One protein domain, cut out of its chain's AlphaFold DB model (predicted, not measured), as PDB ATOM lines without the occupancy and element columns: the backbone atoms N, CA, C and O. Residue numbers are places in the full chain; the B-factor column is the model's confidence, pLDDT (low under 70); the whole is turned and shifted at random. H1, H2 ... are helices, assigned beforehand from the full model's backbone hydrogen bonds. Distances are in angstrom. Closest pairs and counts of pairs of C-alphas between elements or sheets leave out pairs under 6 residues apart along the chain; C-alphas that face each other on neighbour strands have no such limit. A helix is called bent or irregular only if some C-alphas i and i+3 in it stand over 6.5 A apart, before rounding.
ATOM      1  N   LYS A 168      78.613 203.287 146.542       88.94
ATOM      2  CA  LYS A 168      78.574 204.692 146.133       88.94
ATOM      3  C   LYS A 168      78.129 205.543 147.311       88.94
ATOM      4  O   LYS A 168      77.176 205.187 148.002       88.94
ATOM      5  N   GLU A 169      78.793 206.678 147.512       84.38
ATOM      6  CA  GLU A 169      78.532 207.587 148.634       84.38
ATOM      7  C   GLU A 169      77.051 207.974 148.744       84.38
ATOM      8  O   GLU A 169      76.467 207.912 149.824       84.38
ATOM      9  N   GLU A 170      76.409 208.282 147.614       84.06
ATOM     10  CA  GLU A 170      74.982 208.606 147.566       84.06
ATOM     11  C   GLU A 170      74.111 207.497 148.178       84.06
ATOM     12  O   GLU A 170      73.247 207.776 149.011       84.06
ATOM     13  N   TYR A 171      74.345 206.238 147.799       84.06
ATOM     14  CA  TYR A 171      73.548 205.101 148.273       84.06
ATOM     15  C   TYR A 171      73.831 204.802 149.739       84.06
ATOM     16  O   TYR A 171      72.907 204.594 150.522       84.06
ATOM     17  N   ILE A 172      75.105 204.859 150.128       84.06
ATOM     18  CA  ILE A 172      75.553 204.679 151.510       84.06
ATOM     19  C   ILE A 172      74.913 205.723 152.434       84.06
ATOM     20  O   ILE A 172      74.588 205.406 153.579       84.06
ATOM     21  N   ASN A 173      74.707 206.948 151.949       80.50
ATOM     22  CA  ASN A 173      74.129 208.033 152.736       80.50
ATOM     23  C   ASN A 173      72.595 208.004 152.762       80.50
ATOM     24  O   ASN A 173      72.005 208.307 153.797       80.50
ATOM     25  N   ARG A 174      71.941 207.648 151.648       79.38
ATOM     26  CA  ARG A 174      70.473 207.713 151.514       79.38
ATOM     27  C   ARG A 174      69.759 206.428 151.926       79.38
ATOM     28  O   ARG A 174      68.632 206.489 152.404       79.38
ATOM     29  N   TRP A 175      70.395 205.269 151.776       81.06
ATOM     30  CA  TRP A 175      69.742 203.965 151.915       81.06
ATOM     31  C   TRP A 175      70.319 203.133 153.067       81.06
ATOM     32  O   TRP A 175      70.684 201.964 152.939       81.06
ATOM     33  N   ILE A 176      70.361 203.758 154.245       83.88
ATOM     34  CA  ILE A 176      71.020 203.238 155.453       83.88
ATOM     35  C   ILE A 176      70.533 201.834 155.829       83.88
ATOM     36  O   ILE A 176      71.339 200.957 156.139       83.88
ATOM     37  N   LYS A 177      69.217 201.590 155.788       84.56
ATOM     38  CA  LYS A 177      68.650 200.301 156.209       84.56
ATOM     39  C   LYS A 177      69.081 199.149 155.297       84.56
ATOM     40  O   LYS A 177      69.517 198.126 155.808       84.56
ATOM     41  N   GLY A 178      68.997 199.316 153.977       83.62
ATOM     42  CA  GLY A 178      69.390 198.257 153.042       83.62
ATOM     43  C   GLY A 178      70.892 197.994 153.055       83.62
ATOM     44  O   GLY A 178      71.327 196.850 153.057       83.62
ATOM     45  N   ILE A 179      71.702 199.044 153.195       89.69
ATOM     46  CA  ILE A 179      73.149 198.888 153.378       89.69
ATOM     47  C   ILE A 179      73.480 198.152 154.689       89.69
ATOM     48  O   ILE A 179      74.348 197.281 154.706       89.69
ATOM     49  N   SER A 180      72.750 198.439 155.769       92.69
ATOM     50  CA  SER A 180      72.884 197.720 157.044       92.69
ATOM     51  C   SER A 180      72.517 196.239 156.912       92.69
ATOM     52  O   SER A 180      73.239 195.382 157.418       92.69
ATOM     53  N   GLU A 181      71.420 195.933 156.207       92.44
ATOM     54  CA  GLU A 181      70.979 194.565 155.895       92.44
ATOM     55  C   GLU A 181      72.080 193.802 155.135       92.44
ATOM     56  O   GLU A 181      72.446 192.694 155.536       92.44
ATOM     57  N   ILE A 182      72.689 194.431 154.124       95.88
ATOM     58  CA  ILE A 182      73.802 193.859 153.353       95.88
ATOM     59  C   ILE A 182      75.023 193.577 154.241       95.88
ATOM     60  O   ILE A 182      75.575 192.475 154.194       95.88
ATOM     61  N   PHE A 183      75.457 194.542 155.061       97.75
ATOM     62  CA  PHE A 183      76.611 194.336 155.943       97.75
ATOM     63  C   PHE A 183      76.375 193.204 156.936       97.75
ATOM     64  O   PHE A 183      77.224 192.322 157.065       97.75
ATOM     65  N   ASN A 184      75.216 193.193 157.593       97.94
ATOM     66  CA  ASN A 184      74.851 192.138 158.531       97.94
ATOM     67  C   ASN A 184      74.884 190.762 157.857       97.94
ATOM     68  O   ASN A 184      75.386 189.807 158.453       97.94
ATOM     69  N   PHE A 185      74.433 190.665 156.604       98.38
ATOM     70  CA  PHE A 185      74.427 189.393 155.893       98.38
ATOM     71  C   PHE A 185      75.822 188.942 155.461       98.38
ATOM     72  O   PHE A 185      76.175 187.782 155.668       98.38
ATOM     73  N   PHE A 186      76.678 189.845 154.973       98.75
ATOM     74  CA  PHE A 186      78.090 189.516 154.742       98.75
ATOM     75  C   PHE A 186      78.769 189.000 156.020       98.75
ATOM     76  O   PHE A 186      79.513 188.017 155.968       98.75
ATOM     77  N   ILE A 187      78.498 189.619 157.176       98.69
ATOM     78  CA  ILE A 187      79.018 189.160 158.473       98.69
ATOM     79  C   ILE A 187      78.446 187.776 158.812       98.69
ATOM     80  O   ILE A 187      79.207 186.886 159.182       98.69
ATOM     81  N   ALA A 188      77.145 187.544 158.627       98.38
ATOM     82  CA  ALA A 188      76.528 186.235 158.860       98.38
ATOM     83  C   ALA A 188      77.132 185.132 157.965       98.38
ATOM     84  O   ALA A 188      77.366 184.018 158.434       98.38
ATOM     85  N   LYS A 189      77.497 185.458 156.717       98.12
ATOM     86  CA  LYS A 189      78.249 184.582 155.793       98.12
ATOM     87  C   LYS A 189      79.766 184.581 156.051       98.12
ATOM     88  O   LYS A 189      80.546 184.152 155.200       98.12
ATOM     89  N   LYS A 190      80.200 185.049 157.227       98.00
ATOM     90  CA  LYS A 190      81.586 185.056 157.727       98.00
ATOM     91  C   LYS A 190      82.580 185.849 156.871       98.00
ATOM     92  O   LYS A 190      83.789 185.652 156.982       98.00
ATOM     93  N   GLN A 191      82.108 186.804 156.069       98.56
ATOM     94  CA  GLN A 191      82.945 187.663 155.219       98.56
ATOM     95  C   GLN A 191      83.566 188.833 156.001       98.56
ATOM     96  O   GLN A 191      83.568 189.982 155.560       98.56
ATOM     97  N   TYR A 192      84.119 188.551 157.184       98.12
ATOM     98  CA  TYR A 192      84.559 189.568 158.143       98.12
ATOM     99  C   TYR A 192      85.672 190.467 157.606       98.12
ATOM    100  O   TYR A 192      85.613 191.682 157.758       98.12
ATOM    101  N   ASN A 193      86.681 189.880 156.953       97.06
ATOM    102  CA  ASN A 193      87.812 190.639 156.417       97.06
ATOM    103  C   ASN A 193      87.366 191.612 155.322       97.06
ATOM    104  O   ASN A 193      87.864 192.730 155.258       97.06
ATOM    105  N   PHE A 194      86.422 191.198 154.476       97.62
ATOM    106  CA  PHE A 194      85.862 192.064 153.447       97.62
ATOM    107  C   PHE A 194      85.127 193.254 154.072       97.62
ATOM    108  O   PHE A 194      85.461 194.396 153.764       97.62
ATOM    109  N   VAL A 195      84.196 192.999 154.998       97.56
ATOM    110  CA  VAL A 195      83.431 194.066 155.666       97.56
ATOM    111  C   VAL A 195      84.357 194.990 156.471       97.56
ATOM    112  O   VAL A 195      84.194 196.206 156.437       97.56
ATOM    113  N   TYR A 196      85.385 194.443 157.129       96.50
ATOM    114  CA  TYR A 196      86.387 195.234 157.847       96.50
ATOM    115  C   TYR A 196      87.114 196.210 156.919       96.50
ATOM    116  O   TYR A 196      87.159 197.401 157.215       96.50
ATOM    117  N   LYS A 197      87.607 195.740 155.763       95.12
ATOM    118  CA  LYS A 197      88.241 196.608 154.758       95.12
ATOM    119  C   LYS A 197      87.291 197.686 154.261       95.12
ATOM    120  O   LYS A 197      87.690 198.841 154.152       95.12
ATOM    121  N   VAL A 198      86.024 197.333 154.022       94.38
ATOM    122  CA  VAL A 198      85.007 198.322 153.648       94.38
ATOM    123  C   VAL A 198      84.889 199.410 154.712       94.38
ATOM    124  O   VAL A 198      84.780 200.565 154.332       94.38
ATOM    125  N   PHE A 199      84.979 199.097 156.007       94.19
ATOM    126  CA  PHE A 199      84.939 200.097 157.079       94.19
ATOM    127  C   PHE A 199      86.221 200.917 157.251       94.19
ATOM    128  O   PHE A 199      86.125 202.085 157.624       94.19
ATOM    129  N   THR A 200      87.398 200.339 157.005       91.25
ATOM    130  CA  THR A 200      88.684 200.974 157.352       91.25
ATOM    131  C   THR A 200      89.452 201.568 156.176       91.25
ATOM    132  O   THR A 200      90.296 202.427 156.394       91.25
ATOM    133  N   GLU A 201      89.193 201.124 154.948       89.12
ATOM    134  CA  GLU A 201      89.956 201.508 153.746       89.12
ATOM    135  C   GLU A 201      89.141 202.406 152.788       89.12
ATOM    136  O   GLU A 201      89.496 202.568 151.622       89.12
ATOM    137  N   ASN A 202      88.028 202.991 153.250       78.75
ATOM    138  CA  ASN A 202      87.142 203.835 152.436       78.75
ATOM    139  C   ASN A 202      87.312 205.341 152.716       78.75
ATOM    140  O   ASN A 202      87.850 205.737 153.746       78.75
ATOM    141  N   LYS A 203      86.789 206.176 151.808       72.38
ATOM    142  CA  LYS A 203      86.862 207.647 151.879       72.38
ATOM    143  C   LYS A 203      85.612 208.336 152.456       72.38
ATOM    144  O   LYS A 203      85.639 209.549 152.605       72.38
ATOM    145  N   PHE A 204      84.533 207.606 152.753       79.12
ATOM    146  CA  PHE A 204      83.206 208.181 153.057       79.12
ATOM    147  C   PHE A 204      82.824 208.113 154.544       79.12
ATOM    148  O   PHE A 204      81.640 208.121 154.873       79.12
ATOM    149  N   GLU A 205      83.800 207.952 155.444       82.62
ATOM    150  CA  GLU A 205      83.571 207.838 156.896       82.62
ATOM    151  C   GLU A 205      82.525 206.767 157.280       82.62
ATOM    152  O   GLU A 205      81.797 206.884 158.267       82.62
ATOM    153  N   ILE A 206      82.459 205.668 156.514       88.19
ATOM    154  CA  ILE A 206      81.431 204.618 156.671       88.19
ATOM    155  C   ILE A 206      81.429 204.041 158.092       88.19
ATOM    156  O   ILE A 206      80.375 203.684 158.620       88.19
ATOM    157  N   LYS A 207      82.603 203.980 158.733       89.75
ATOM    158  CA  LYS A 207      82.744 203.531 160.121       89.75
ATOM    159  C   LYS A 207      81.914 204.373 161.092       89.75
ATOM    160  O   LYS A 207      81.266 203.787 161.952       89.75
ATOM    161  N   GLU A 208      81.902 205.698 160.963       89.12
ATOM    162  CA  GLU A 208      81.116 206.546 161.869       89.12
ATOM    163  C   GLU A 208      79.616 206.406 161.595       89.12
ATOM    164  O   GLU A 208      78.821 206.331 162.530       89.12
ATOM    165  N   ARG A 209      79.222 206.252 160.323       89.62
ATOM    166  CA  ARG A 209      77.809 206.090 159.945       89.62
ATOM    167  C   ARG A 209      77.191 204.777 160.431       89.62
ATOM    168  O   ARG A 209      76.040 204.770 160.854       89.62
ATOM    169  N   TYR A 210      77.932 203.673 160.371       93.88
ATOM    170  CA  TYR A 210      77.446 202.342 160.762       93.88
ATOM    171  C   TYR A 210      78.213 201.795 161.969       93.88
ATOM    172  O   TYR A 210      78.484 200.596 162.071       93.88
ATOM    173  N   LYS A 211      78.560 202.684 162.901       95.25
ATOM    174  CA  LYS A 211      79.357 202.385 164.094       95.25
ATOM    175  C   LYS A 211      78.845 201.185 164.906       95.25
ATOM    176  O   LYS A 211      79.676 200.351 165.275       95.25
ATOM    177  N   PRO A 212      77.522 200.995 165.110       97.44
ATOM    178  CA  PRO A 212      77.016 199.783 165.758       97.44
ATOM    179  C   PRO A 212      77.377 198.492 165.001       97.44
ATOM    180  O   PRO A 212      77.846 197.525 165.597       97.44
ATOM    181  N   ILE A 213      77.244 198.481 163.672       98.06
ATOM    182  CA  ILE A 213      77.576 197.311 162.840       98.06
ATOM    183  C   ILE A 213      79.084 197.054 162.844       98.06
ATOM    184  O   ILE A 213      79.512 195.903 162.900       98.06
ATOM    185  N   TYR A 214      79.903 198.110 162.841       97.69
ATOM    186  CA  TYR A 214      81.352 197.976 162.982       97.69
ATOM    187  C   TYR A 214      81.728 197.281 164.299       97.69
ATOM    188  O   TYR A 214      82.493 196.318 164.287       97.69
ATOM    189  N   PHE A 215      81.156 197.695 165.434       97.75
ATOM    190  CA  PHE A 215      81.421 197.034 166.717       97.75
ATOM    191  C   PHE A 215      80.880 195.601 166.776       97.75
ATOM    192  O   PHE A 215      81.560 194.718 167.310       97.75
ATOM    193  N   ALA A 216      79.722 195.339 166.163       98.19
ATOM    194  CA  ALA A 216      79.209 193.984 165.999       98.19
ATOM    195  C   ALA A 216      80.171 193.110 165.174       98.19
ATOM    196  O   ALA A 216      80.500 192.002 165.591       98.19
ATOM    197  N   LEU A 217      80.713 193.612 164.059       98.44
ATOM    198  CA  LEU A 217      81.747 192.923 163.279       98.44
ATOM    199  C   LEU A 217      82.965 192.577 164.146       98.44
ATOM    200  O   LEU A 217      83.423 191.431 164.136       98.44
ATOM    201  N   LEU A 218      83.476 193.535 164.928       97.38
ATOM    202  CA  LEU A 218      84.627 193.301 165.805       97.38
ATOM    203  C   LEU A 218      84.364 192.199 166.840       97.38
ATOM    204  O   LEU A 218      85.296 191.488 167.213       97.38
ATOM    205  N   HIS A 219      83.114 192.024 167.292       96.31
ATOM    206  CA  HIS A 219      82.744 190.902 168.158       96.31
ATOM    207  C   HIS A 219      83.017 189.554 167.483       96.31
ATOM    208  O   HIS A 219      83.639 188.687 168.097       96.31
ATOM    209  N   PHE A 220      82.625 189.391 166.216       97.12
ATOM    210  CA  PHE A 220      82.849 188.151 165.462       97.12
ATOM    211  C   PHE A 220      84.315 187.924 165.077       97.12
ATOM    212  O   PHE A 220      84.744 186.781 164.938       97.12
ATOM    213  N   MET A 221      85.102 188.991 164.931       96.44
ATOM    214  CA  MET A 221      86.524 188.892 164.588       96.44
ATOM    215  C   MET A 221      87.441 188.529 165.774       96.44
ATOM    216  O   MET A 221      88.636 188.297 165.574       96.44
ATOM    217  N   GLY A 222      86.895 188.450 166.992       91.25
ATOM    218  CA  GLY A 222      87.554 187.867 168.160       91.25
ATOM    219  C   GLY A 222      88.512 188.791 168.926       91.25
ATOM    220  O   GLY A 222      88.517 190.014 168.778       91.25
ATOM    221  N   GLY A 223      89.323 188.179 169.798       85.50
ATOM    222  CA  GLY A 223      90.096 188.864 170.846       85.50
ATOM    223  C   GLY A 223      91.090 189.921 170.357       85.50
ATOM    224  O   GLY A 223      91.317 190.904 171.055       85.50
ATOM    225  N   LYS A 224      91.608 189.807 169.125       90.38
ATOM    226  CA  LYS A 224      92.559 190.789 168.567       90.38
ATOM    227  C   LYS A 224      91.993 192.214 168.457       90.38
ATOM    228  O   LYS A 224      92.761 193.162 168.345       90.38
ATOM    229  N   TYR A 225      90.668 192.370 168.511       91.00
ATOM    230  CA  TYR A 225      89.985 193.666 168.480       91.00
ATOM    231  C   TYR A 225      89.363 194.066 169.822       91.00
ATOM    232  O   TYR A 225      88.549 194.984 169.871       91.00
ATOM    233  N   GLU A 226      89.713 193.407 170.928       88.06
ATOM    234  CA  GLU A 226      89.159 193.730 172.247       88.06
ATOM    235  C   GLU A 226      89.407 195.190 172.650       88.06
ATOM    236  O   GLU A 226      88.476 195.866 173.081       88.06
ATOM    237  N   THR A 227      90.621 195.706 172.440       90.81
ATOM    238  CA  THR A 227      90.957 197.106 172.739       90.81
ATOM    239  C   THR A 227      90.126 198.087 171.919       90.81
ATOM    240  O   THR A 227      89.663 199.091 172.450       90.81
ATOM    241  N   GLU A 228      89.892 197.796 170.637       91.50
ATOM    242  CA  GLU A 228      89.045 198.639 169.789       91.50
ATOM    243  C   GLU A 228      87.579 198.561 170.234       91.50
ATOM    244  O   GLU A 228      86.928 199.594 170.340       91.50
ATOM    245  N   ARG A 229      87.073 197.374 170.601       90.75
ATOM    246  CA  ARG A 229      85.713 197.214 171.149       90.75
ATOM    247  C   ARG A 229      85.499 197.991 172.446       90.75
ATOM    248  O   ARG A 229      84.405 198.493 172.657       90.75
ATOM    249  N   LYS A 230      86.525 198.139 173.291       90.88
ATOM    250  CA  LYS A 230      86.453 198.957 174.519       90.88
ATOM    251  C   LYS A 230      86.265 200.452 174.247       90.88
ATOM    252  O   LYS A 230      85.869 201.172 175.154       90.88
ATOM    253  N   LYS A 231      86.508 200.921 173.016       93.06
ATOM    254  CA  LYS A 231      86.201 202.300 172.595       93.06
ATOM    255  C   LYS A 231      84.712 202.518 172.304       93.06
ATOM    256  O   LYS A 231      84.320 203.638 171.990       93.06
ATOM    257  N   MET A 232      83.898 201.463 172.352       94.56
ATOM    258  CA  MET A 232      82.450 201.571 172.242       94.56
ATOM    259  C   MET A 232      81.901 202.301 173.467       94.56
ATOM    260  O   MET A 232      82.098 201.852 174.597       94.56
ATOM    261  N   GLY A 233      81.212 203.416 173.237       92.62
ATOM    262  CA  GLY A 233      80.494 204.111 174.294       92.62
ATOM    263  C   GLY A 233      79.317 203.272 174.814       92.62
ATOM    264  O   GLY A 233      78.757 202.457 174.067       92.62
ATOM    265  N   PRO A 234      78.943 203.417 176.100       93.31
ATOM    266  CA  PRO A 234      77.865 202.640 176.710       93.31
ATOM    267  C   PRO A 234      76.514 202.812 175.997       93.31
ATOM    268  O   PRO A 234      75.711 201.883 176.003       93.31
ATOM    269  N   GLU A 235      76.288 203.947 175.333       95.19
ATOM    270  CA  GLU A 235      75.080 204.270 174.567       95.19
ATOM    271  C   GLU A 235      74.842 203.358 173.358       95.19
ATOM    272  O   GLU A 235      73.713 203.239 172.894       95.19
ATOM    273  N   LEU A 236      75.888 202.705 172.841       95.12
ATOM    274  CA  LEU A 236      75.775 201.809 171.686       95.12
ATOM    275  C   LEU A 236      75.582 200.345 172.079       95.12
ATOM    276  O   LEU A 236      75.298 199.523 171.210       95.12
ATOM    277  N   LYS A 237      75.769 200.000 173.358       95.19
ATOM    278  CA  LYS A 237      75.887 198.607 173.798       95.19
ATOM    279  C   LYS A 237      74.652 197.776 173.450       95.19
ATOM    280  O   LYS A 237      74.798 196.726 172.837       95.19
ATOM    281  N   GLU A 238      73.466 198.267 173.799       95.75
ATOM    282  CA  GLU A 238      72.197 197.573 173.546       95.75
ATOM    283  C   GLU A 238      71.989 197.323 172.047       95.75
ATOM    284  O   GLU A 238      71.860 196.177 171.622       95.75
ATOM    285  N   THR A 239      72.107 198.368 171.224       96.00
ATOM    286  CA  THR A 239      72.007 198.275 169.759       96.00
ATOM    287  C   THR A 239      73.009 197.277 169.166       96.00
ATOM    288  O   THR A 239      72.691 196.534 168.239       96.00
ATOM    289  N   VAL A 240      74.246 197.249 169.669       97.81
ATOM    290  CA  VAL A 240      75.279 196.317 169.195       97.81
ATOM    291  C   VAL A 240      74.935 194.875 169.569       97.81
ATOM    292  O   VAL A 240      75.075 193.988 168.724       97.81
ATOM    293  N   ASP A 241      74.450 194.634 170.787       97.19
ATOM    294  CA  ASP A 241      74.033 193.308 171.248       97.19
ATOM    295  C   ASP A 241      72.821 192.783 170.445       97.19
ATOM    296  O   ASP A 241      72.790 191.606 170.054       97.19
ATOM    297  N   GLU A 242      71.872 193.658 170.096       97.44
ATOM    298  CA  GLU A 242      70.760 193.351 169.187       97.44
ATOM    299  C   GLU A 242      71.251 192.975 167.784       97.44
ATOM    300  O   GLU A 242      70.850 191.944 167.238       97.44
ATOM    301  N   ILE A 243      72.169 193.761 167.207       98.12
ATOM    302  CA  ILE A 243      72.746 193.482 165.881       98.12
ATOM    303  C   ILE A 243      73.500 192.148 165.886       98.12
ATOM    304  O   ILE A 243      73.332 191.346 164.966       98.12
ATOM    305  N   ILE A 244      74.302 191.862 166.918       98.31
ATOM    306  CA  ILE A 244      75.007 190.577 167.057       98.31
ATOM    307  C   ILE A 244      74.005 189.419 167.088       98.31
ATOM    308  O   ILE A 244      74.224 188.394 166.433       98.31
ATOM    309  N   THR A 245      72.910 189.573 167.832       97.62
ATOM    310  CA  THR A 245      71.842 188.568 167.919       97.62
ATOM    311  C   THR A 245      71.173 188.357 166.562       97.62
ATOM    312  O   THR A 245      71.051 187.215 166.113       97.62
ATOM    313  N   ALA A 246      70.837 189.440 165.857       96.25
ATOM    314  CA  ALA A 246      70.250 189.394 164.522       96.25
ATOM    315  C   ALA A 246      71.175 188.717 163.497       96.25
ATOM    316  O   ALA A 246      70.724 187.862 162.738       96.25
ATOM    317  N   ILE A 247      72.477 189.024 163.509       98.25
ATOM    318  CA  ILE A 247      73.474 188.398 162.623       98.25
ATOM    319  C   ILE A 247      73.595 186.894 162.905       98.25
ATOM    320  O   ILE A 247      73.637 186.093 161.971       98.25
ATOM    321  N   LYS A 248      73.619 186.484 164.182       97.88
ATOM    322  CA  LYS A 248      73.655 185.060 164.560       97.88
ATOM    323  C   LYS A 248      72.416 184.316 164.074       97.88
ATOM    324  O   LYS A 248      72.551 183.197 163.585       97.88
ATOM    325  N   GLN A 249      71.234 184.915 164.211       95.38
ATOM    326  CA  GLN A 249      69.996 184.307 163.730       95.38
ATOM    327  C   GLN A 249      69.971 184.232 162.202       95.38
ATOM    328  O   GLN A 249      69.696 183.173 161.654       95.38
ATOM    329  N   MET A 250      70.368 185.303 161.513       94.81
ATOM    330  CA  MET A 250      70.491 185.331 160.054       94.81
ATOM    331  C   MET A 250      71.427 184.230 159.534       94.81
ATOM    332  O   MET A 250      71.110 183.566 158.554       94.81
ATOM    333  N   GLY A 251      72.548 183.978 160.214       95.25
ATOM    334  CA  GLY A 251      73.456 182.886 159.860       95.25
ATOM    335  C   GLY A 251      72.850 181.484 160.005       95.25
ATOM    336  O   GLY A 251      73.314 180.573 159.329       95.25
ATOM    337  N   LYS A 252      71.832 181.302 160.859       95.88
ATOM    338  CA  LYS A 252      71.071 180.045 160.984       95.88
ATOM    339  C   LYS A 252      69.947 179.956 159.955       95.88
ATOM    340  O   LYS A 252      69.716 178.894 159.401       95.88
ATOM    341  N   ASP A 253      69.248 181.061 159.719       91.50
ATOM    342  CA  ASP A 253      68.097 181.112 158.814       91.50
ATOM    343  C   ASP A 253      68.498 180.904 157.347       91.50
ATOM    344  O   ASP A 253      67.716 180.374 156.563       91.50
ATOM    345  N   TYR A 254      69.706 181.338 156.977       93.06
ATOM    346  CA  TYR A 254      70.220 181.320 155.603       93.06
ATOM    347  C   TYR A 254      71.497 180.472 155.456       93.06
ATOM    348  O   TYR A 254      72.355 180.776 154.615       93.06
ATOM    349  N   SER A 255      71.646 179.451 156.311       86.75
ATOM    350  CA  SER A 255      72.689 178.421 156.200       86.75
ATOM    351  C   SER A 255      72.424 177.449 155.063       86.75
ATOM    352  O   SER A 255      71.235 177.115 154.859       86.75
TER     353      SER A 255
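AT A GLANCE: This is residues 168 to 255 of the 255 residues of the protein "Sel1 repeat family protein" of Ignavibacteria bacterium (UniProt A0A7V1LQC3). H5 lies in the middle of a compact helical body: H2 and H3 pack on it to make a triangle of three helices side by side, H6 folds back along it, and the long H7 crosses both H2 and H5. The short H1 and H4 lie at one end of the triangle, near where H2 and H5 begin and H3 ends. The printed part has 88 residues with seven named helices, H1 to H7 in order along the chain, and no named strand; its class is all helix. It is compact and rounded, with a radius of gyration of the C-alphas of 12.4 A and spans of 31 by 31 by 24 A.

IN THESE COORDINATES: Find C-alpha 169 at (78.532, 207.587, 148.634); there H1 begins, and it runs to residue 174. H2, residues 176 to 188, is 18.2 A from first to last C-alpha. H3, residues 192 to 200, is 12.2 A long, and H4 takes residues 206 to 209. Look for C-alpha 211 at (79.357, 202.385, 164.094), where H5 begins; it runs 14.7 A to residue 220. H6, residues 223 to 229, is irregular, with C-alphas 224 and 227 7.7 A apart. H7, residues 234 to 253, runs 29.7 A to C-alpha 253 at (68.097, 181.112, 158.814); it is irregular too, with C-alphas 235 and 238 7.4 A apart.

HOW THE PARTS SIT: Begin at the hub, H5, which touches four helices. It touches H2, closest at the C-alphas of Leu 217 and Ile 187, 6.7 A, at a shallow tilt of 6 degrees, the same way. It touches H3, closest at the C-alphas of Leu 217 and Tyr 192, 6.7 A, opposite ways at a shallow tilt of 32 degrees, only just short of steep. H5 and H6 form a helical hairpin, closest at the C-alphas of Leu 218 and Tyr 225, 6.0 A. Residues 236 to 244 of H7 touch H5 at a steep tilt of 57 degrees, closest at the C-alphas of Val 240 and Pro 212, 5.2 A. Farther along, residues 243 to 251 of H7 touch residues 184 to 188 of H2, closest at the C-alphas of Gly 251 and Ala 188, 4.7 A. H2 and H3 form another helical hairpin, closest at the C-alphas of Phe 183 and Val 195, 6.8 A. H3 and H4 touch only at the corner, closest at the C-alphas of Phe 199 and Lys 207, 5.1 A. H1 is close to H2 but not clearly touching, with the C-alphas of Ile 172 and Ile 179 6.5 A apart. Every O i to N i+4 pair is within hydrogen-bond range in H1, H2, H3 and H5; H7 has 14 of 16, H6 has 1 of 3 beside 3 of 4 O i to N i+3 pairs, and H4 is too short for an O i to N i+4 pair.

THE WHOLE: The two C-alphas farthest apart are those of Glu 170 and Gly 223, 34.1 A. The printed part has no cut, and the six links are tight. Mean pLDDT of the printed part is 92.6, and no printed residue is under 70.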